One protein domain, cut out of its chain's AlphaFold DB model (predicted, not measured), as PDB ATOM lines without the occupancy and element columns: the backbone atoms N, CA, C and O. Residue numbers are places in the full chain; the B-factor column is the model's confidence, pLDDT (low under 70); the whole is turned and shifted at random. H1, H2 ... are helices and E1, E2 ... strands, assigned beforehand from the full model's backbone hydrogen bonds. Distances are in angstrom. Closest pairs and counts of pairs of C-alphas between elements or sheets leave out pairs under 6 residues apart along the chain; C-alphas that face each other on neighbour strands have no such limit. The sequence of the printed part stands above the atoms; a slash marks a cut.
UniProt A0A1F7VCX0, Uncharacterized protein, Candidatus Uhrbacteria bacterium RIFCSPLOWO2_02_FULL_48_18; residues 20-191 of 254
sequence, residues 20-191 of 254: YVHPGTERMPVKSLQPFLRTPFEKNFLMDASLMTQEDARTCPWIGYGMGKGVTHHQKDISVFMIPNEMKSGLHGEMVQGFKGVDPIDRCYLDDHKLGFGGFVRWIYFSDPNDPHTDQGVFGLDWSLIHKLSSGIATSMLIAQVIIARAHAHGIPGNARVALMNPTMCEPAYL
ATOM      1  N   TYR A  20      17.414  68.426   8.975       91.62
ATOM      2  CA  TYR A  20      17.423  67.011   8.660       91.62
ATOM      3  C   TYR A  20      16.438  66.256   9.539       91.62
ATOM      4  O   TYR A  20      16.330  66.507  10.740       91.62
ATOM      5  N   VAL A  21      15.782  65.275   8.938       90.12
ATOM      6  CA  VAL A  21      15.051  64.224   9.634       90.12
ATOM      7  C   VAL A  21      15.825  62.925   9.482       90.12
ATOM      8  O   VAL A  21      16.395  62.658   8.427       90.12
ATOM      9  N   HIS A  22      15.859  62.115  10.528       81.50
ATOM     10  CA  HIS A  22      16.542  60.831  10.545       81.50
ATOM     11  C   HIS A  22      15.491  59.734  10.785       81.50
ATOM     12  O   HIS A  22      15.114  59.514  11.930       81.50
ATOM     13  N   PRO A  23      14.931  59.088   9.747       66.50
ATOM     14  CA  PRO A  23      13.904  58.051   9.906       66.50
ATOM     15  C   PRO A  23      14.491  56.629  10.011       66.50
ATOM     16  O   PRO A  23      13.893  55.671   9.528       66.50
ATOM     17  N   GLY A  24      15.693  56.466  10.570       67.69
ATOM     18  CA  GLY A  24      16.415  55.187  10.529       67.69
ATOM     19  C   GLY A  24      17.925  55.356  10.437       67.69
ATOM     20  O   GLY A  24      18.529  55.798  11.405       67.69
ATOM     21  N   THR A  25      18.529  55.006   9.296       63.53
ATOM     22  CA  THR A  25      19.994  54.973   9.086       63.53
ATOM     23  C   THR A  25      20.562  56.165   8.308       63.53
ATOM     24  O   THR A  25      21.767  56.391   8.362       63.53
ATOM     25  N   GLU A  26      19.727  56.957   7.629       77.00
ATOM     26  CA  GLU A  26      20.169  58.103   6.823       77.00
ATOM     27  C   GLU A  26      19.481  59.412   7.228       77.00
ATOM     28  O   GLU A  26      18.330  59.428   7.660       77.00
ATOM     29  N   ARG A  27      20.185  60.539   7.047       87.12
ATOM     30  CA  ARG A  27      19.629  61.885   7.239       87.12
ATOM     31  C   ARG A  27      18.989  62.391   5.950       87.12
ATOM     32  O   ARG A  27      19.685  62.687   4.981       87.12
ATOM     33  N   MET A  28      17.679  62.590   5.983       88.38
ATOM     34  CA  MET A  28      16.898  63.176   4.900       88.38
ATOM     35  C   MET A  28      16.751  64.690   5.094       88.38
ATOM     36  O   MET A  28      16.284  65.126   6.148       88.38
ATOM     37  N   PRO A  29      17.126  65.519   4.110       91.69
ATOM     38  CA  PRO A  29      16.942  66.959   4.206       91.69
ATOM     39  C   PRO A  29      15.467  67.348   4.081       91.69
ATOM     40  O   PRO A  29      14.750  66.833   3.224       91.69
ATOM     41  N   VAL A  30      15.025  68.300   4.900       92.12
ATOM     42  CA  VAL A  30      13.642  68.800   4.898       92.12
ATOM     43  C   VAL A  30      13.605  70.328   4.946       92.12
ATOM     44  O   VAL A  30      14.610  70.982   5.211       92.12
ATOM     45  N   LYS A  31      12.431  70.914   4.678       91.06
ATOM     46  CA  LYS A  31      12.224  72.372   4.758       91.06
ATOM     47  C   LYS A  31      11.836  72.860   6.156       91.06
ATOM     48  O   LYS A  31      11.989  74.040   6.438       91.06
ATOM     49  N   SER A  32      11.291  71.981   6.992       93.38
ATOM     50  CA  SER A  32      10.808  72.290   8.339       93.38
ATOM     51  C   SER A  32      10.669  70.997   9.139       93.38
ATOM     52  O   SER A  32      10.337  69.956   8.562       93.38
ATOM     53  N   LEU A  33      10.907  71.065  10.448       93.88
ATOM     54  CA  LEU A  33      10.678  69.966  11.387       93.88
ATOM     55  C   LEU A  33       9.201  69.801  11.766       93.88
ATOM     56  O   LEU A  33       8.801  68.695  12.118       93.88
ATOM     57  N   GLN A  34       8.395  70.865  11.661       93.19
ATOM     58  CA  GLN A  34       7.012  70.916  12.154       93.19
ATOM     59  C   GLN A  34       6.144  69.702  11.768       93.19
ATOM     60  O   GLN A  34       5.467  69.175  12.653       93.19
ATOM     61  N   PRO A  35       6.166  69.200  10.512       91.75
ATOM     62  CA  PRO A  35       5.318  68.074  10.109       91.75
ATOM     63  C   PRO A  35       5.630  66.759  10.831       91.75
ATOM     64  O   PRO A  35       4.812  65.848  10.826       91.75
ATOM     65  N   PHE A  36       6.815  66.647  11.429       91.38
ATOM     66  CA  PHE A  36       7.325  65.406  12.004       91.38
ATOM     67  C   PHE A  36       7.193  65.355  13.529       91.38
ATOM     68  O   PHE A  36       7.435  64.315  14.137       91.38
ATOM     69  N   LEU A  37       6.822  66.468  14.168       91.19
ATOM     70  CA  LEU A  37       6.897  66.604  15.623       91.19
ATOM     71  C   LEU A  37       5.877  65.747  16.375       91.19
ATOM     72  O   LEU A  37       6.189  65.297  17.474       91.19
ATOM     73  N   ARG A  38       4.708  65.471  15.775       89.06
ATOM     74  CA  ARG A  38       3.686  64.569  16.343       89.06
ATOM     75  C   ARG A  38       3.919  63.096  16.039       89.06
ATOM     76  O   ARG A  38       3.376  62.251  16.748       89.06
ATOM     77  N   THR A  39       4.747  62.774  15.047       88.50
ATOM     78  CA  THR A  39       4.982  61.389  14.620       88.50
ATOM     79  C   THR A  39       5.375  60.449  15.769       88.50
ATOM     80  O   THR A  39       4.892  59.318  15.774       88.50
ATOM     81  N   PRO A  40       6.186  60.862  16.769       87.00
ATOM     82  CA  PRO A  40       6.454  60.024  17.932       87.00
ATOM     83  C   PRO A  40       5.194  59.595  18.691       87.00
ATOM     84  O   PRO A  40       5.066  58.426  19.038       87.00
ATOM     85  N   PHE A  41       4.242  60.506  18.908       86.69
ATOM     86  CA  PHE A  41       2.976  60.178  19.564       86.69
ATOM     87  C   PHE A  41       2.104  59.269  18.690       86.69
ATOM     88  O   PHE A  41       1.640  58.231  19.153       86.69
ATOM     89  N   GLU A  42       1.939  59.614  17.412       87.12
ATOM     90  CA  GLU A  42       1.110  58.860  16.454       87.12
ATOM     91  C   GLU A  42       1.574  57.409  16.276       87.12
ATOM     92  O   GLU A  42       0.769  56.519  16.008       87.12
ATOM     93  N   LYS A  43       2.876  57.160  16.451       86.25
ATOM     94  CA  LYS A  43       3.484  55.825  16.406       86.25
ATOM     95  C   LYS A  43       3.617  55.157  17.780       86.25
ATOM     96  O   LYS A  43       4.288  54.136  17.889       86.25
ATOM     97  N   ASN A  44       2.983  55.710  18.816       86.00
ATOM     98  CA  ASN A  44       2.997  55.191  20.185       86.00
ATOM     99  C   ASN A  44       4.408  55.095  20.811       86.00
ATOM    100  O   ASN A  44       4.670  54.245  21.662       86.00
ATOM    101  N   PHE A  45       5.332  55.977  20.418       87.44
ATOM    102  CA  PHE A  45       6.644  56.131  21.056       87.44
ATOM    103  C   PHE A  45       6.529  57.059  22.262       87.44
ATOM    104  O   PHE A  45       6.994  58.204  22.256       87.44
ATOM    105  N   LEU A  46       5.839  56.557  23.281       88.25
ATOM    106  CA  LEU A  46       5.544  57.300  24.495       88.25
ATOM    107  C   LEU A  46       6.730  57.283  25.460       88.25
ATOM    108  O   LEU A  46       7.547  56.360  25.463       88.25
ATOM    109  N   MET A  47       6.807  58.301  26.311       87.31
ATOM    110  CA  MET A  47       7.700  58.279  27.461       87.31
ATOM    111  C   MET A  47       7.255  57.192  28.447       87.31
ATOM    112  O   MET A  47       6.165  57.271  29.019       87.31
ATOM    113  N   ASP A  48       8.116  56.190  28.625       83.81
ATOM    114  CA  ASP A  48       7.862  54.996  29.429       83.81
ATOM    115  C   ASP A  48       8.448  55.134  30.842       83.81
ATOM    116  O   ASP A  48       9.664  55.200  31.036       83.81
ATOM    117  N   ALA A  49       7.562  55.151  31.837       85.81
ATOM    118  CA  ALA A  49       7.917  55.250  33.248       85.81
ATOM    119  C   ALA A  49       8.674  54.016  33.772       85.81
ATOM    120  O   ALA A  49       9.401  54.127  34.757       85.81
ATOM    121  N   SER A  50       8.533  52.850  33.129       85.94
ATOM    122  CA  SER A  50       9.202  51.611  33.553       85.94
ATOM    123  C   SER A  50      10.722  51.648  33.358       85.94
ATOM    124  O   SER A  50      11.449  50.892  34.002       85.94
ATOM    125  N   LEU A  51      11.207  52.560  32.510       81.44
ATOM    126  CA  LEU A  51      12.627  52.783  32.235       81.44
ATOM    127  C   LEU A  51      13.261  53.832  33.162       81.44
ATOM    128  O   LEU A  51      14.433  54.169  32.998       81.44
ATOM    129  N   MET A  52      12.493  54.379  34.106       84.88
ATOM    130  CA  MET A  52      12.924  55.425  35.032       84.88
ATOM    131  C   MET A  52      13.074  54.865  36.448       84.88
ATOM    132  O   MET A  52      12.493  53.837  36.800       84.88
ATOM    133  N   THR A  53      13.836  55.560  37.297       87.31
ATOM    134  CA  THR A  53      13.807  55.260  38.735       87.31
ATOM    135  C   THR A  53      12.407  55.535  39.291       87.31
ATOM    136  O   THR A  53      11.651  56.338  38.741       87.31
ATOM    137  N   GLN A  54      12.045  54.900  40.409       89.38
ATOM    138  CA  GLN A  54      10.725  55.111  41.013       89.38
ATOM    139  C   GLN A  54      10.493  56.577  41.423       89.38
ATOM    140  O   GLN A  54       9.359  57.052  41.392       89.38
ATOM    141  N   GLU A  55      11.548  57.289  41.818       88.69
ATOM    142  CA  GLU A  55      11.484  58.705  42.182       88.69
ATOM    143  C   GLU A  55      11.260  59.595  40.953       88.69
ATOM    144  O   GLU A  55      10.330  60.406  40.939       88.69
ATOM    145  N   ASP A  56      12.034  59.387  39.885       86.38
ATOM    146  CA  ASP A  56      11.892  60.161  38.648       86.38
ATOM    147  C   ASP A  56      10.540  59.887  37.973       86.38
ATOM    148  O   ASP A  56       9.873  60.810  37.511       86.38
ATOM    149  N   ALA A  57      10.071  58.636  37.992       87.31
ATOM    150  CA  ALA A  57       8.762  58.259  37.461       87.31
ATOM    151  C   ALA A  57       7.591  58.955  38.181       87.31
ATOM    152  O   ALA A  57       6.531  59.154  37.598       87.31
ATOM    153  N   ARG A  58       7.743  59.329  39.456       86.44
ATOM    154  CA  ARG A  58       6.691  60.047  40.199       86.44
ATOM    155  C   ARG A  58       6.670  61.542  39.911       86.44
ATOM    156  O   ARG A  58       5.661  62.190  40.176       86.44
ATOM    157  N   THR A  59       7.783  62.092  39.443       85.69
ATOM    158  CA  THR A  59       7.984  63.542  39.325       85.69
ATOM    159  C   THR A  59       8.042  64.020  37.880       85.69
ATOM    160  O   THR A  59       7.772  65.193  37.628       85.69
ATOM    161  N   CYS A  60       8.339  63.132  36.931       88.25
ATOM    162  CA  CYS A  60       8.389  63.442  35.512       88.25
ATOM    163  C   CYS A  60       6.982  63.734  34.959       88.25
ATOM    164  O   CYS A  60       6.150  62.827  34.881       88.25
ATOM    165  N   PRO A  61       6.700  64.972  34.516       89.19
ATOM    166  CA  PRO A  61       5.362  65.347  34.064       89.19
ATOM    167  C   PRO A  61       5.067  64.903  32.623       89.19
ATOM    168  O   PRO A  61       3.948  65.075  32.153       89.19
ATOM    169  N   TRP A  62       6.054  64.348  31.913       90.62
ATOM    170  CA  TRP A  62       5.948  63.993  30.491       90.62
ATOM    171  C   TRP A  62       5.578  62.524  30.255       90.62
ATOM    172  O   TRP A  62       5.559  62.072  29.111       90.62
ATOM    173  N   ILE A  63       5.329  61.747  31.312       89.25
ATOM    174  CA  ILE A  63       4.943  60.336  31.185       89.25
ATOM    175  C   ILE A  63       3.682  60.223  30.323       89.25
ATOM    176  O   ILE A  63       2.711  60.953  30.517       89.25
ATOM    177  N   GLY A  64       3.712  59.309  29.350       87.69
ATOM    178  CA  GLY A  64       2.627  59.131  28.379       87.69
ATOM    179  C   GLY A  64       2.640  60.111  27.199       87.69
ATOM    180  O   GLY A  64       1.824  59.958  26.293       87.69
ATOM    181  N   TYR A  65       3.562  61.079  27.151       91.69
ATOM    182  CA  TYR A  65       3.712  61.977  26.002       91.69
ATOM    183  C   TYR A  65       4.513  61.288  24.899       91.69
ATOM    184  O   TYR A  65       5.438  60.524  25.181       91.69
ATOM    185  N   GLY A  66       4.213  61.593  23.634       90.75
ATOM    186  CA  GLY A  66       5.043  61.140  22.517       90.75
ATOM    187  C   GLY A  66       6.399  61.839  22.532       90.75
ATOM    188  O   GLY A  66       6.449  63.067  22.586       90.75
ATOM    189  N   MET A  67       7.492  61.078  22.461       90.06
ATOM    190  CA  MET A  67       8.848  61.601  22.657       90.06
ATOM    191  C   MET A  67       9.689  61.550  21.373       90.06
ATOM    192  O   MET A  67      10.155  60.489  20.958       90.06
ATOM    193  N   GLY A  68       9.952  62.712  20.770       90.25
ATOM    194  CA  GLY A  68      10.883  62.866  19.645       90.25
ATOM    195  C   GLY A  68      12.236  63.411  20.087       90.25
ATOM    196  O   GLY A  68      12.292  64.325  20.900       90.25
ATOM    197  N   LYS A  69      13.343  62.896  19.544       91.62
ATOM    198  CA  LYS A  69      14.702  63.328  19.921       91.62
ATOM    199  C   LYS A  69      15.305  64.204  18.833       91.62
ATOM    200  O   LYS A  69      15.231  63.859  17.659       91.62
ATOM    201  N   GLY A  70      15.963  65.290  19.214       93.62
ATOM    202  CA  GLY A  70      16.657  66.152  18.270       93.62
ATOM    203  C   GLY A  70      17.971  66.710  18.792       93.62
ATOM    204  O   GLY A  70      18.303  66.621  19.976       93.62
ATOM    205  N   VAL A  71      18.745  67.265  17.871       93.75
ATOM    206  CA  VAL A  71      19.974  68.006  18.144       93.75
ATOM    207  C   VAL A  71      20.003  69.282  17.321       93.75
ATOM    208  O   VAL A  71      19.571  69.309  16.169       93.75
ATOM    209  N   THR A  72      20.552  70.344  17.897       94.12
ATOM    210  CA  THR A  72      20.809  71.605  17.191       94.12
ATOM    211  C   THR A  72      22.227  72.054  17.492       94.12
ATOM    212  O   THR A  72      22.686  71.948  18.627       94.12
ATOM    213  N   HIS A  73      22.947  72.542  16.488       90.50
ATOM    214  CA  HIS A  73      24.299  73.051  16.693       90.50
ATOM    215  C   HIS A  73      24.252  74.505  17.187       90.50
ATOM    216  O   HIS A  73      23.570  75.345  16.606       90.50
ATOM    217  N   HIS A  74      25.010  74.835  18.239       81.44
ATOM    218  CA  HIS A  74      24.972  76.182  18.835       81.44
ATOM    219  C   HIS A  74      25.683  77.253  17.986       81.44
ATOM    220  O   HIS A  74      25.250  78.395  17.959       81.44
ATOM    221  N   GLN A  75      26.695  76.899  17.182       82.12
ATOM    222  CA  GLN A  75      27.340  77.813  16.212       82.12
ATOM    223  C   GLN A  75      26.903  77.660  14.746       82.12
ATOM    224  O   GLN A  75      26.843  78.660  14.037       82.12
ATOM    225  N   LYS A  76      26.558  76.451  14.289       86.06
ATOM    226  CA  LYS A  76      26.131  76.202  12.905       86.06
ATOM    227  C   LYS A  76      24.610  76.197  12.798       86.06
ATOM    228  O   LYS A  76      23.926  75.685  13.677       86.06
ATOM    229  N   ASP A  77      24.091  76.719  11.696       88.50
ATOM    230  CA  ASP A  77      22.656  76.722  11.407       88.50
ATOM    231  C   ASP A  77      22.195  75.331  10.944       88.50
ATOM    232  O   ASP A  77      22.003  75.088   9.754       88.50
ATOM    233  N   ILE A  78      22.185  74.371  11.878       93.06
ATOM    234  CA  ILE A  78      21.896  72.958  11.618       93.06
ATOM    235  C   ILE A  78      21.037  72.378  12.744       93.06
ATOM    236  O   ILE A  78      21.426  72.453  13.914       93.06
ATOM    237  N   SER A  79      19.937  71.718  12.377       95.50
ATOM    238  CA  SER A  79      19.159  70.849  13.267       95.50
ATOM    239  C   SER A  79      18.914  69.481  12.645       95.50
ATOM    240  O   SER A  79      18.687  69.356  11.439       95.50
ATOM    241  N   VAL A  80      18.930  68.453  13.488       94.38
ATOM    242  CA  VAL A  80      18.566  67.080  13.130       94.38
ATOM    243  C   VAL A  80      17.495  66.606  14.103       94.38
ATOM    244  O   VAL A  80      17.641  66.791  15.309       94.38
ATOM    245  N   PHE A  81      16.436  65.993  13.590       93.38
ATOM    246  CA  PHE A  81      15.384  65.369  14.386       93.38
ATOM    247  C   PHE A  81      15.250  63.899  14.002       93.38
ATOM    248  O   PHE A  81      15.149  63.565  12.824       93.38
ATOM    249  N   MET A  82      15.261  63.012  14.985       88.44
ATOM    250  CA  MET A  82      15.060  61.584  14.779       88.44
ATOM    251  C   MET A  82      13.567  61.281  14.843       88.44
ATOM    252  O   MET A  82      12.918  61.571  15.849       88.44
ATOM    253  N   ILE A  83      13.053  60.641  13.791       76.44
ATOM    254  CA  ILE A  83      11.784  59.920  13.863       76.44
ATOM    255  C   ILE A  83      12.168  58.485  14.204       76.44
ATOM    256  O   ILE A  83      12.672  57.776  13.329       76.44
ATOM    257  N   PRO A  84      12.012  58.063  15.466       65.06
ATOM    258  CA  PRO A  84      12.413  56.726  15.856       65.06
ATOM    259  C   PRO A  84      11.596  55.699  15.065       65.06
ATOM    260  O   PRO A  84      10.386  55.843  14.901       65.06
ATOM    261  N   ASN A  85      12.266  54.665  14.560       67.19
ATOM    262  CA  ASN A  85      11.601  53.395  14.253       67.19
ATOM    263  C   ASN A  85      11.527  52.531  15.520       67.19
ATOM    264  O   ASN A  85      10.587  51.765  15.685       67.19
ATOM    265  N   GLU A  86      12.489  52.721  16.430       66.62
ATOM    266  CA  GLU A  86      12.557  52.139  17.767       66.62
ATOM    267  C   GLU A  86      13.190  53.154  18.730       66.62
ATOM    268  O   GLU A  86      14.053  53.954  18.345       66.62
ATOM    269  N   MET A  87      12.780  53.119  19.998       65.69
ATOM    270  CA  MET A  87      13.346  53.968  21.045       65.69
ATOM    271  C   MET A  87      14.521  53.263  21.716       65.69
ATOM    272  O   MET A  87      14.337  52.439  22.603       65.69
ATOM    273  N   LYS A  88      15.744  53.618  21.309       69.56
ATOM    274  CA  LYS A  88      16.987  53.119  21.916       69.56
ATOM    275  C   LYS A  88      17.775  54.212  22.646       69.56
ATOM    276  O   LYS A  88      17.576  55.424  22.444       69.56
ATOM    277  N   SER A  89      18.665  53.784  23.538       67.00
ATOM    278  CA  SER A  89      19.717  54.638  24.098       67.00
ATOM    279  C   SER A  89      20.685  55.070  22.982       67.00
ATOM    280  O   SER A  89      20.708  54.485  21.904       67.00
ATOM    281  N   GLY A  90      21.439  56.155  23.181       71.81
ATOM    282  CA  GLY A  90      22.466  56.567  22.209       71.81
ATOM    283  C   GLY A  90      21.980  57.296  20.941       71.81
ATOM    284  O   GLY A  90      22.808  57.767  20.163       71.81
ATOM    285  N   LEU A  91      20.663  57.464  20.735       81.06
ATOM    286  CA  LEU A  91      20.094  58.056  19.505       81.06
ATOM    287  C   LEU A  91      20.635  59.453  19.152       81.06
ATOM    288  O   LEU A  91      20.762  59.787  17.976       81.06
ATOM    289  N   HIS A  92      20.963  60.288  20.143       87.19
ATOM    290  CA  HIS A  92      21.547  61.601  19.858       87.19
ATOM    291  C   HIS A  92      22.948  61.509  19.259       87.19
ATOM    292  O   HIS A  92      23.272  62.318  18.393       87.19
ATOM    293  N   GLY A  93      23.752  60.535  19.692       84.69
ATOM    294  CA  GLY A  93      25.088  60.286  19.154       84.69
ATOM    295  C   GLY A  93      25.016  59.848  17.695       84.69
ATOM    296  O   GLY A  93      25.778  60.351  16.873       84.69
ATOM    297  N   GLU A  94      24.045  58.995  17.356       86.94
ATOM    298  CA  GLU A  94      23.767  58.567  15.978       86.94
ATOM    299  C   GLU A  94      23.410  59.754  15.069       86.94
ATOM    300  O   GLU A  94      23.989  59.902  13.993       86.94
ATOM    301  N   MET A  95      22.540  60.662  15.533       88.12
ATOM    302  CA  MET A  95      22.105  61.833  14.752       88.12
ATOM    303  C   MET A  95      23.252  62.738  14.294       88.12
ATOM    304  O   MET A  95      23.135  63.390  13.248       88.12
ATOM    305  N   VAL A  96      24.341  62.804  15.062       88.38
ATOM    306  CA  VAL A  96      25.473  63.705  14.802       88.38
ATOM    307  C   VAL A  96      26.633  63.033  14.063       88.38
ATOM    308  O   VAL A  96      27.528  63.731  13.581       88.38
ATOM    309  N   GLN A  97      26.621  61.705  13.895       87.88
ATOM    310  CA  GLN A  97      27.716  61.001  13.221       87.88
ATOM    311  C   GLN A  97      27.901  61.462  11.774       87.88
ATOM    312  O   GLN A  97      26.940  61.679  11.039       87.88
ATOM    313  N   GLY A  98      29.149  61.628  11.340       84.12
ATOM    314  CA  GLY A  98      29.483  62.132  10.003       84.12
ATOM    315  C   GLY A  98      29.502  63.661   9.874       84.12
ATOM    316  O   GLY A  98      29.934  64.171   8.839       84.12
ATOM    317  N   PHE A  99      29.110  64.418  10.908       87.00
ATOM    318  CA  PHE A  99      29.495  65.828  10.996       87.00
ATOM    319  C   PHE A  99      30.956  65.955  11.452       87.00
ATOM    320  O   PHE A  99      31.446  65.192  12.280       87.00
ATOM    321  N   LYS A 100      31.675  66.945  10.907       86.25
ATOM    322  CA  LYS A 100      33.074  67.202  11.274       86.25
ATOM    323  C   LYS A 100      33.177  67.623  12.742       86.25
ATOM    324  O   LYS A 100      32.495  68.564  13.148       86.25
ATOM    325  N   GLY A 101      34.115  67.008  13.464       84.25
ATOM    326  CA  GLY A 101      34.441  67.362  14.846       84.25
ATOM    327  C   GLY A 101      33.510  66.736  15.885       84.25
ATOM    328  O   GLY A 101      33.316  67.338  16.929       84.25
ATOM    329  N   VAL A 102      32.921  65.580  15.579       86.50
ATOM    330  CA  VAL A 102      32.074  64.782  16.474       86.50
ATOM    331  C   VAL A 102      32.833  63.506  16.844       86.50
ATOM    332  O   VAL A 102      33.466  62.907  15.970       86.50
ATOM    333  N   ASP A 103      32.794  63.112  18.116       84.75
ATOM    334  CA  ASP A 103      33.395  61.859  18.584       84.75
ATOM    335  C   ASP A 103      32.558  60.631  18.141       84.75
ATOM    336  O   ASP A 103      31.377  60.762  17.798       84.75
ATOM    337  N   PRO A 104      33.129  59.412  18.140       86.56
ATOM    338  CA  PRO A 104      32.359  58.178  17.948       86.56
ATOM    339  C   PRO A 104      31.159  58.063  18.910       86.56
ATOM    340  O   PRO A 104      31.171  58.649  19.994       86.56
ATOM    341  N   ILE A 105      30.109  57.322  18.518       86.00
ATOM    342  CA  ILE A 105      28.818  57.262  19.244       86.00
ATOM    343  C   ILE A 105      29.005  56.897  20.720       86.00
ATOM    344  O   ILE A 105      28.462  57.570  21.592       86.00
ATOM    345  N   ASP A 106      29.774  55.847  20.988       80.69
ATOM    346  CA  ASP A 106      30.092  55.323  22.319       80.69
ATOM    347  C   ASP A 106      30.833  56.342  23.192       80.69
ATOM    348  O   ASP A 106      30.633  56.397  24.403       80.69
ATOM    349  N   ARG A 107      31.638  57.205  22.567       81.62
ATOM    350  CA  ARG A 107      32.428  58.230  23.253       81.62
ATOM    351  C   ARG A 107      31.700  59.554  23.448       81.62
ATOM    352  O   ARG A 107      32.090  60.321  24.322       81.62
ATOM    353  N   CYS A 108      30.635  59.823  22.689       79.75
ATOM    354  CA  CYS A 108      29.857  61.063  22.809       79.75
ATOM    355  C   CYS A 108      29.268  61.278  24.214       79.75
ATOM    356  O   CYS A 108      28.943  62.408  24.567       79.75
ATOM    357  N   TYR A 109      29.101  60.208  24.991       77.06
ATOM    358  CA  TYR A 109      28.425  60.212  26.288       77.06
ATOM    359  C   TYR A 109      29.381  60.140  27.490       77.06
ATOM    360  O   TYR A 109      28.902  60.077  28.617       77.06
ATOM    361  N   LEU A 110      30.698  60.122  27.260       75.75
ATOM    362  CA  LEU A 110      31.705  60.030  28.319       75.75
ATOM    363  C   LEU A 110      32.158  61.422  28.779       75.75
ATOM    364  O   LEU A 110      32.308  62.325  27.961       75.75
ATOM    365  N   ASP A 111      32.440  61.576  30.071       67.25
ATOM    366  CA  ASP A 111      32.824  62.865  30.670       67.25
ATOM    367  C   ASP A 111      34.224  63.359  30.244       67.25
ATOM    368  O   ASP A 111      34.536  64.543  30.373       67.25
ATOM    369  N   ASP A 112      35.082  62.476  29.721       67.94
ATOM    370  CA  ASP A 112      36.489  62.740  29.379       67.94
ATOM    371  C   ASP A 112      36.727  63.058  27.886       67.94
ATOM    372  O   ASP A 112      37.857  63.017  27.381       67.94
ATOM    373  N   HIS A 113      35.665  63.378  27.148       68.31
ATOM    374  CA  HIS A 113      35.720  63.530  25.698       68.31
ATOM    375  C   HIS A 113      36.497  64.786  25.239       68.31
ATOM    376  O   HIS A 113      36.421  65.861  25.839       68.31
ATOM    377  N   LYS A 114      37.184  64.708  24.087       64.81
ATOM    378  CA  LYS A 114      37.846  65.886  23.481       64.81
ATOM    379  C   LYS A 114      36.879  66.754  22.673       64.81
ATOM    380  O   LYS A 114      37.059  67.969  22.645       64.81
ATOM    381  N   LEU A 115      35.884  66.153  22.014       75.38
ATOM    382  CA  LEU A 115      34.963  66.859  21.112       75.38
ATOM    383  C   LEU A 115      33.482  66.574  21.422       75.38
ATOM    384  O   LEU A 115      32.638  67.450  21.206       75.38
ATOM    385  N   GLY A 116      33.161  65.384  21.937       83.69
ATOM    386  CA  GLY A 116      31.813  64.943  22.293       83.69
ATOM    387  C   GLY A 116      30.854  65.036  21.108       83.69
ATOM    388  O   GLY A 116      31.146  64.588  20.000       83.69
ATOM    389  N   PHE A 117      29.727  65.713  21.316       86.06
ATOM    390  CA  PHE A 117      28.732  65.988  20.276       86.06
ATOM    391  C   PHE A 117      29.163  67.055  19.253       86.06
ATOM    392  O   PHE A 117      28.346  67.471  18.439       86.06
ATOM    393  N   GLY A 118      30.399  67.560  19.281       83.81
ATOM    394  CA  GLY A 118      30.908  68.486  18.263       83.81
ATOM    395  C   GLY A 118      30.142  69.805  18.164       83.81
ATOM    396  O   GLY A 118      29.960  70.344  17.072       83.81
ATOM    397  N   GLY A 119      29.653  70.310  19.300       82.19
ATOM    398  CA  GLY A 119      28.878  71.550  19.389       82.19
ATOM    399  C   GLY A 119      27.374  71.393  19.148       82.19
ATOM    400  O   GLY A 119      26.650  72.394  19.205       82.19
ATOM    401  N   PHE A 120      26.887  70.178  18.907       88.69
ATOM    402  CA  PHE A 120      25.461  69.878  18.957       88.69
ATOM    403  C   PHE A 120      24.972  69.764  20.403       88.69
ATOM    404  O   PHE A 120      25.625  69.165  21.253       88.69
ATOM    405  N   VAL A 121      23.799  70.331  20.660       88.62
ATOM    406  CA  VAL A 121      23.096  70.271  21.938       88.62
ATOM    407  C   VAL A 121      21.853  69.409  21.764       88.62
ATOM    408  O   VAL A 121      21.113  69.578  20.789       88.62
ATOM    409  N   ARG A 122      21.641  68.482  22.701       91.50
ATOM    410  CA  ARG A 122      20.495  67.568  22.717       91.50
ATOM    411  C   ARG A 122      19.226  68.302  23.137       91.50
ATOM    412  O   ARG A 122      19.238  69.130  24.041       91.50
ATOM    413  N   TRP A 123      18.122  67.942  22.510       93.75
ATOM    414  CA  TRP A 123      16.788  68.323  22.942       93.75
ATOM    415  C   TRP A 123      15.798  67.212  22.609       93.75
ATOM    416  O   TRP A 123      16.108  66.242  21.903       93.75
ATOM    417  N   ILE A 124      14.613  67.331  23.181       92.94
ATOM    418  CA  ILE A 124      13.502  66.407  23.052       92.94
ATOM    419  C   ILE A 124      12.245  67.240  22.832       92.94
ATOM    420  O   ILE A 124      12.050  68.264  23.480       92.94
ATOM    421  N   TYR A 125      11.416  66.826  21.885       93.81
ATOM    422  CA  TYR A 125      10.094  67.398  21.688       93.81
ATOM    423  C   TYR A 125       9.057  66.425  22.233       93.81
ATOM    424  O   TYR A 125       8.983  65.283  21.770       93.81
ATOM    425  N   PHE A 126       8.276  66.875  23.210       93.06
ATOM    426  CA  PHE A 126       7.168  66.111  23.762       93.06
ATOM    427  C   PHE A 126       5.857  66.576  23.143       93.06
ATOM    428  O   PHE A 126       5.529  67.765  23.174       93.06
ATOM    429  N   SER A 127       5.108  65.623  22.604       91.38
ATOM    430  CA  SER A 127       3.757  65.833  22.090       91.38
ATOM    431  C   SER A 127       2.749  65.344  23.124       91.38
ATOM    432  O   SER A 127       2.749  64.152  23.441       91.38
ATOM    433  N   ASP A 128       1.919  66.248  23.644       88.31
ATOM    434  CA  ASP A 128       0.863  65.899  24.598       88.31
ATOM    435  C   ASP A 128      -0.252  65.114  23.879       88.31
ATOM    436  O   ASP A 128      -0.789  65.609  22.883       88.31
ATOM    437  N   PRO A 129      -0.620  63.904  24.344       81.38
ATOM    438  CA  PRO A 129      -1.761  63.159  23.810       81.38
ATOM    439  C   PRO A 129      -3.087  63.921  23.898       81.38
ATOM    440  O   PRO A 129      -3.973  63.702  23.071       81.38
ATOM    441  N   ASN A 130      -3.239  64.785  24.902       83.38
ATOM    442  CA  ASN A 130      -4.477  65.513  25.173       83.38
ATOM    443  C   ASN A 130      -4.597  66.800  24.356       83.38
ATOM    444  O   ASN A 130      -5.669  67.404  24.332       83.38
ATOM    445  N   ASP A 131      -3.523  67.210  23.678       78.56
ATOM    446  CA  ASP A 131      -3.525  68.383  22.820       78.56
ATOM    447  C   ASP A 131      -3.542  67.953  21.343       78.56
ATOM    448  O   ASP A 131      -2.576  67.360  20.849       78.56
ATOM    449  N   PRO A 132      -4.626  68.215  20.590       69.50
ATOM    450  CA  PRO A 132      -4.708  67.868  19.174       69.50
ATOM    451  C   PRO A 132      -3.878  68.799  18.278       69.50
ATOM    452  O   PRO A 132      -3.686  68.493  17.098       69.50
ATOM    453  N   HIS A 133      -3.341  69.902  18.801       74.94
ATOM    454  CA  HIS A 133      -2.574  70.858  18.019       74.94
ATOM    455  C   HIS A 133      -1.070  70.553  18.047       74.94
ATOM    456  O   HIS A 133      -0.465  70.273  19.078       74.94
ATOM    457  N   THR A 134      -0.428  70.556  16.874       65.81
ATOM    458  CA  THR A 134       1.028  70.334  16.756       65.81
ATOM    459  C   THR A 134       1.843  71.464  17.383       65.81
ATOM    460  O   THR A 134       3.028  71.259  17.642       65.81
ATOM    461  N   ASP A 135       1.246  72.641  17.605       75.00
ATOM    462  CA  ASP A 135       1.942  73.864  17.994       75.00
ATOM    463  C   ASP A 135       2.105  74.071  19.505       75.00
ATOM    464  O   ASP A 135       2.823  74.987  19.899       75.00
ATOM    465  N   GLN A 136       1.530  73.210  20.349       78.94
ATOM    466  CA  GLN A 136       1.483  73.399  21.809       78.94
ATOM    467  C   GLN A 136       2.271  72.347  22.617       78.94
ATOM    468  O   GLN A 136       2.030  72.140  23.803       78.94
ATOM    469  N   GLY A 137       3.264  71.697  22.001       90.75
ATOM    470  CA  GLY A 137       4.117  70.715  22.682       90.75
ATOM    471  C   GLY A 137       5.116  71.318  23.681       90.75
ATOM    472  O   GLY A 137       5.114  72.514  23.985       90.75
ATOM    473  N   VAL A 138       6.030  70.479  24.170       94.44
ATOM    474  CA  VAL A 138       7.136  70.902  25.043       94.44
ATOM    475  C   VAL A 138       8.468  70.683  24.333       94.44
ATOM    476  O   VAL A 138       8.826  69.561  23.986       94.44
ATOM    477  N   PHE A 139       9.233  71.756  24.154       95.88
ATOM    478  CA  PHE A 139      10.629  71.719  23.737       95.88
ATOM    479  C   PHE A 139      11.527  71.577  24.975       95.88
ATOM    480  O   PHE A 139      11.876  72.557  25.640       95.88
ATOM    481  N   GLY A 140      11.869  70.334  25.301       95.12
ATOM    482  CA  GLY A 140      12.782  69.970  26.376       95.12
ATOM    483  C   GLY A 140      14.234  70.060  25.920       95.12
ATOM    484  O   GLY A 140      14.729  69.174  25.226       95.12
ATOM    485  N   LEU A 141      14.940  71.109  26.314       94.06
ATOM    486  CA  LEU A 141      16.358  71.278  26.032       94.06
ATOM    487  C   LEU A 141      17.189  70.614  27.129       94.06
ATOM    488  O   LEU A 141      16.940  70.836  28.312       94.06
ATOM    489  N   ASP A 142      18.194  69.831  26.749       88.50
ATOM    490  CA  ASP A 142      19.081  69.190  27.713       88.50
ATOM    491  C   ASP A 142      20.045  70.208  28.328       88.50
ATOM    492  O   ASP A 142      21.064  70.580  27.740       88.50
ATOM    493  N   TRP A 143      19.709  70.660  29.532       82.44
ATOM    494  CA  TRP A 143      20.477  71.643  30.279       82.44
ATOM    495  C   TRP A 143      21.820  71.091  30.751       82.44
ATOM    496  O   TRP A 143      22.785  71.848  30.845       82.44
ATOM    497  N   SER A 144      21.914  69.785  31.010       72.44
ATOM    498  CA  SER A 144      23.128  69.170  31.566       72.44
ATOM    499  C   SER A 144      24.334  69.286  30.633       72.44
ATOM    500  O   SER A 144      25.451  69.496  31.096       72.44
ATOM    501  N   LEU A 145      24.106  69.241  29.318       65.56
ATOM    502  CA  LEU A 145      25.162  69.410  28.316       65.56
ATOM    503  C   LEU A 145      25.532  70.868  28.046       65.56
ATOM    504  O   LEU A 145      26.585  71.154  27.474       65.56
ATOM    505  N   ILE A 146      24.646  71.789  28.407       61.84
ATOM    506  CA  ILE A 146      24.861  73.221  28.226       61.84
ATOM    507  C   ILE A 146      25.562  73.798  29.457       61.84
ATOM    508  O   ILE A 146      26.421  74.673  29.338       61.84
ATOM    509  N   HIS A 147      25.217  73.288  30.639       59.16
ATOM    510  CA  HIS A 147      25.741  73.753  31.906       59.16
ATOM    511  C   HIS A 147      27.177  73.280  32.139       59.16
ATOM    512  O   HIS A 147      27.432  72.254  32.766       59.16
ATOM    513  N   LYS A 148      28.141  74.080  31.686       58.31
ATOM    514  CA  LYS A 148      29.534  73.952  32.122       58.31
ATOM    515  C   LYS A 148      29.733  74.778  33.387       58.31
ATOM    516  O   LYS A 148      29.638  76.006  33.348       58.31
ATOM    517  N   LEU A 149      30.052  74.112  34.501       46.91
ATOM    518  CA  LEU A 149      30.347  74.755  35.792       46.91
ATOM    519  C   LEU A 149      31.398  75.874  35.667       46.91
ATOM    520  O   LEU A 149      31.312  76.883  36.361       46.91
ATOM    521  N   SER A 150      32.352  75.726  34.744       45.84
ATOM    522  CA  SER A 150      33.389  76.722  34.454       45.84
ATOM    523  C   SER A 150      32.886  77.966  33.711       45.84
ATOM    524  O   SER A 150      33.446  79.042  33.899       45.84
ATOM    525  N   SER A 151      31.827  77.846  32.903       52.62
ATOM    526  CA  SER A 151      31.325  78.907  32.011       52.62
ATOM    527  C   SER A 151      30.166  79.719  32.610       52.62
ATOM    528  O   SER A 151      29.855  80.806  32.125       52.62
ATOM    529  N   GLY A 152      29.531  79.227  33.680       61.59
ATOM    530  CA  GLY A 152      28.467  79.926  34.409       61.59
ATOM    531  C   GLY A 152      27.049  79.738  33.846       61.59
ATOM    532  O   GLY A 152      26.827  79.286  32.719       61.59
ATOM    533  N   ILE A 153      26.049  80.087  34.666       67.00
ATOM    534  CA  ILE A 153      24.621  79.843  34.385       67.00
ATOM    535  C   ILE A 153      24.138  80.630  33.169       67.00
ATOM    536  O   ILE A 153      23.363  80.100  32.383       67.00
ATOM    537  N   ALA A 154      24.578  81.869  32.969       63.75
ATOM    538  CA  ALA A 154      23.999  82.676  31.899       63.75
ATOM    539  C   ALA A 154      24.698  82.559  30.535       63.75
ATOM    540  O   ALA A 154      24.029  82.748  29.525       63.75
ATOM    541  N   THR A 155      25.936  82.059  30.472       67.94
ATOM    542  CA  THR A 155      26.503  81.450  29.258       67.94
ATOM    543  C   THR A 155      25.635  80.283  28.816       67.94
ATOM    544  O   THR A 155      25.290  80.153  27.643       67.94
ATOM    545  N   SER A 156      25.206  79.473  29.785       76.25
ATOM    546  CA  SER A 156      24.319  78.347  29.519       76.25
ATOM    547  C   SER A 156      22.951  78.828  29.007       76.25
ATOM    548  O   SER A 156      22.433  78.301  28.026       76.25
ATOM    549  N   MET A 157      22.402  79.900  29.589       79.62
ATOM    550  CA  MET A 157      21.152  80.511  29.112       79.62
ATOM    551  C   MET A 157      21.276  81.119  27.708       79.62
ATOM    552  O   MET A 157      20.349  81.004  26.912       79.62
ATOM    553  N   LEU A 158      22.409  81.743  27.387       76.38
ATOM    554  CA  LEU A 158      22.691  82.289  26.058       76.38
ATOM    555  C   LEU A 158      22.777  81.187  25.001       76.38
ATOM    556  O   LEU A 158      22.152  81.289  23.948       76.38
ATOM    557  N   ILE A 159      23.495  80.100  25.292       80.44
ATOM    558  CA  ILE A 159      23.539  78.932  24.406       80.44
ATOM    559  C   ILE A 159      22.130  78.360  24.233       80.44
ATOM    560  O   ILE A 159      21.722  78.095  23.103       80.44
ATOM    561  N   ALA A 160      21.363  78.224  25.318       88.00
ATOM    562  CA  ALA A 160      19.976  77.777  25.245       88.00
ATOM    563  C   ALA A 160      19.130  78.688  24.346       88.00
ATOM    564  O   ALA A 160      18.435  78.194  23.460       88.00
ATOM    565  N   GLN A 161      19.251  80.005  24.499       88.19
ATOM    566  CA  GLN A 161      18.569  80.992  23.668       88.19
ATOM    567  C   GLN A 161      18.907  80.822  22.183       88.19
ATOM    568  O   GLN A 161      17.990  80.759  21.363       88.19
ATOM    569  N   VAL A 162      20.189  80.689  21.833       86.19
ATOM    570  CA  VAL A 162      20.628  80.495  20.442       86.19
ATOM    571  C   VAL A 162      20.077  79.189  19.871       86.19
ATOM    572  O   VAL A 162      19.580  79.163  18.742       86.19
ATOM    573  N   ILE A 163      20.130  78.105  20.648       91.56
ATOM    574  CA  ILE A 163      19.591  76.803  20.249       91.56
ATOM    575  C   ILE A 163      18.082  76.883  20.012       91.56
ATOM    576  O   ILE A 163      17.614  76.409  18.978       91.56
ATOM    577  N   ILE A 164      17.333  77.497  20.927       93.94
ATOM    578  CA  ILE A 164      15.874  77.621  20.832       93.94
ATOM    579  C   ILE A 164      15.486  78.521  19.655       93.94
ATOM    580  O   ILE A 164      14.594  78.165  18.888       93.94
ATOM    581  N   ALA A 165      16.180  79.644  19.448       91.88
ATOM    582  CA  ALA A 165      15.933  80.534  18.317       91.88
ATOM    583  C   ALA A 165      16.158  79.830  16.969       91.88
ATOM    584  O   ALA A 165      15.353  79.974  16.049       91.88
ATOM    585  N   ARG A 166      17.213  79.014  16.860       93.06
ATOM    586  CA  ARG A 166      17.456  78.196  15.664       93.06
ATOM    587  C   ARG A 166      16.430  77.091  15.494       93.06
ATOM    588  O   ARG A 166      15.923  76.900  14.397       93.06
ATOM    589  N   ALA A 167      16.092  76.388  16.569       94.62
ATOM    590  CA  ALA A 167      15.066  75.357  16.528       94.62
ATOM    591  C   ALA A 167      13.716  75.940  16.066       94.62
ATOM    592  O   ALA A 167      13.051  75.340  15.224       94.62
ATOM    593  N   HIS A 168      13.366  77.146  16.526       95.38
ATOM    594  CA  HIS A 168      12.199  77.894  16.060       95.38
ATOM    595  C   HIS A 168      12.261  78.166  14.551       95.38
ATOM    596  O   HIS A 168      11.344  77.798  13.819       95.38
ATOM    597  N   ALA A 169      13.373  78.726  14.059       93.62
ATOM    598  CA  ALA A 169      13.591  78.953  12.628       93.62
ATOM    599  C   ALA A 169      13.554  77.657  11.790       93.62
ATOM    600  O   ALA A 169      13.198  77.691  10.612       93.62
ATOM    601  N   HIS A 170      13.877  76.511  12.391       95.56
ATOM    602  CA  HIS A 170      13.822  75.194  11.756       95.56
ATOM    603  C   HIS A 170      12.459  74.496  11.867       95.56
ATOM    604  O   HIS A 170      12.310  73.369  11.390       95.56
ATOM    605  N   GLY A 171      11.450  75.154  12.443       94.19
ATOM    606  CA  GLY A 171      10.072  74.669  12.465       94.19
ATOM    607  C   GLY A 171       9.614  74.061  13.786       94.19
ATOM    608  O   GLY A 171       8.573  73.410  13.800       94.19
ATOM    609  N   ILE A 172      10.343  74.254  14.892       95.62
ATOM    610  CA  ILE A 172       9.745  74.055  16.218       95.62
ATOM    611  C   ILE A 172       8.703  75.163  16.451       95.62
ATOM    612  O   ILE A 172       9.044  76.337  16.304       95.62
ATOM    613  N   PRO A 173       7.453  74.832  16.812       95.12
ATOM    614  CA  PRO A 173       6.399  75.817  17.002       95.12
ATOM    615  C   PRO A 173       6.732  76.850  18.075       95.12
ATOM    616  O   PRO A 173       7.199  76.506  19.158       95.12
ATOM    617  N   GLY A 174       6.422  78.117  17.799       94.94
ATOM    618  CA  GLY A 174       6.656  79.211  18.740       94.94
ATOM    619  C   GLY A 174       5.859  79.089  20.045       94.94
ATOM    620  O   GLY A 174       6.364  79.493  21.088       94.94
ATOM    621  N   ASN A 175       4.660  78.497  19.996       94.75
ATOM    622  CA  ASN A 175       3.793  78.294  21.162       94.75
ATOM    623  C   ASN A 175       4.246  77.126  22.056       94.75
ATOM    624  O   ASN A 175       3.769  77.008  23.184       94.75
ATOM    625  N   ALA A 176       5.192  76.298  21.596       94.81
ATOM    626  CA  ALA A 176       5.706  75.197  22.394       94.81
ATOM    627  C   ALA A 176       6.371  75.732  23.668       94.81
ATOM    628  O   ALA A 176       7.172  76.675  23.638       94.81
ATOM    629  N   ARG A 177       6.053  75.114  24.803       95.06
ATOM    630  CA  ARG A 177       6.661  75.449  26.093       95.06
ATOM    631  C   ARG A 177       8.121  75.023  26.097       95.06
ATOM    632  O   ARG A 177       8.446  73.934  25.640       95.06
ATOM    633  N   VAL A 178       9.002  75.829  26.675       95.38
ATOM    634  CA  VAL A 178      10.404  75.441  26.874       95.38
ATOM    635  C   VAL A 178      10.562  74.809  28.251       95.38
ATOM    636  O   VAL A 178      10.091  75.379  29.235       95.38
ATOM    637  N   ALA A 179      11.256  73.676  28.331       94.31
ATOM    638  CA  ALA A 179      11.721  73.063  29.577       94.31
ATOM    639  C   ALA A 179      13.245  72.876  29.516       94.31
ATOM    640  O   ALA A 179      13.758  72.323  28.547       94.31
ATOM    641  N   LEU A 180      13.977  73.349  30.524       92.44
ATOM    642  CA  LEU A 180      15.425  73.171  30.648       92.44
ATOM    643  C   LEU A 180      15.687  71.955  31.543       92.44
ATOM    644  O   LEU A 180      15.639  72.041  32.768       92.44
ATOM    645  N   MET A 181      15.902  70.799  30.926       90.06
ATOM    646  CA  MET A 181      15.856  69.509  31.610       90.06
ATOM    647  C   MET A 181      17.221  69.071  32.126       90.06
ATOM    648  O   MET A 181      18.240  69.220  31.453       90.06
ATOM    649  N   ASN A 182      17.229  68.475  33.310       84.38
ATOM    650  CA  ASN A 182      18.367  67.734  33.841       84.38
ATOM    651  C   ASN A 182      18.443  66.316  33.203       84.38
ATOM    652  O   ASN A 182      17.584  65.951  32.394       84.38
ATOM    653  N   PRO A 183      19.431  65.477  33.577       79.12
ATOM    654  CA  PRO A 183      19.531  64.105  33.069       79.12
ATOM    655  C   PRO A 183      18.339  63.203  33.422       79.12
ATOM    656  O   PRO A 183      18.121  62.205  32.741       79.12
ATOM    657  N   THR A 184      17.559  63.550  34.452       81.81
ATOM    658  CA  THR A 184      16.348  62.813  34.848       81.81
ATOM    659  C   THR A 184      15.099  63.275  34.101       81.81
ATOM    660  O   THR A 184      13.995  62.841  34.417       81.81
ATOM    661  N   MET A 185      15.264  64.116  33.069       82.94
ATOM    662  CA  MET A 185      14.186  64.648  32.231       82.94
ATOM    663  C   MET A 185      13.220  65.573  32.980       82.94
ATOM    664  O   MET A 185      12.167  65.934  32.459       82.94
ATOM    665  N   CYS A 186      13.599  66.015  34.174       84.81
ATOM    666  CA  CYS A 186      12.851  66.967  34.978       84.81
ATOM    667  C   CYS A 186      13.499  68.351  34.881       84.81
ATOM    668  O   CYS A 186      14.701  68.492  34.657       84.81
ATOM    669  N   GLU A 187      12.706  69.402  35.059       87.44
ATOM    670  CA  GLU A 187      13.238  70.759  35.138       87.44
ATOM    671  C   GLU A 187      13.541  71.124  36.602       87.44
ATOM    672  O   GLU A 187      12.632  71.098  37.435       87.44
ATOM    673  N   PRO A 188      14.797  71.471  36.947       85.19
ATOM    674  CA  PRO A 188      15.132  71.976  38.274       85.19
ATOM    675  C   PRO A 188      14.269  73.178  38.679       85.19
ATOM    676  O   PRO A 188      14.116  74.126  37.908       85.19
ATOM    677  N   ALA A 189      13.782  73.191  39.925       85.50
ATOM    678  CA  ALA A 189      12.865  74.224  40.425       85.50
ATOM    679  C   ALA A 189      13.381  75.661  40.212       85.50
ATOM    680  O   ALA A 189      12.630  76.530  39.773       85.50
ATOM    681  N   TYR A 190      14.680  75.897  40.421       82.00
ATOM    682  CA  TYR A 190      15.277  77.221  40.229       82.00
ATOM    683  C   TYR A 190      15.219  77.709  38.766       82.00
ATOM    684  O   TYR A 190      15.124  78.913  38.532       82.00
ATOM    685  N   LEU A 191      15.264  76.806  37.775       84.44
ATOM    686  CA  LEU A 191      15.115  77.164  36.357       84.44
ATOM    687  C   LEU A 191      13.658  77.501  36.036       84.44
ATOM    688  O   LEU A 191      13.398  78.458  35.305       84.44
TER     689      LEU A 191
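This is residues 20 to 191 of the 254 residues of an uncharacterized protein of Candidatus Uhrbacteria bacterium RIFCSPLOWO2_02_FULL_48_18 (UniProt A0A1F7VCX0). Little is regular structure: a strongly twisted mixed sheet, E1 E3 E2 E4 E5 E6, forms the core, long H4 over one face, short H3 over the other. Four named helices and six strands hold 66 of 172 printed residues, class mixed. It is compact, radius of gyration of the C-alphas 15.2 A, spanning 41 by 37 by 29 A.

From C-alpha 20 at (17.423, 67.011, 8.660) find E1, residues 20 to 22; H1, 39 to 42; H2, 54 to 59; E2, 66 to 73; E3, 79 to 82; H3, 91 to 96; E4, 120 to 127; E5, 138 to 142; H4, 153 to 169, 24.4 A; and E6, 177 to 181, ending with C-alpha 181 at (15.856, 69.509, 31.610).

Antiparallel E2 and E4 have N 68 and O 125 at 2.9 A. H4 comes closest to E2 at C-alphas Ile 163 and Thr 72, 6.2 A. Every O i to N i+4 pair is within hydrogen-bond range in H2 and H4.

The printed part has no cut; residues 145 to 155 are under pLDDT 70.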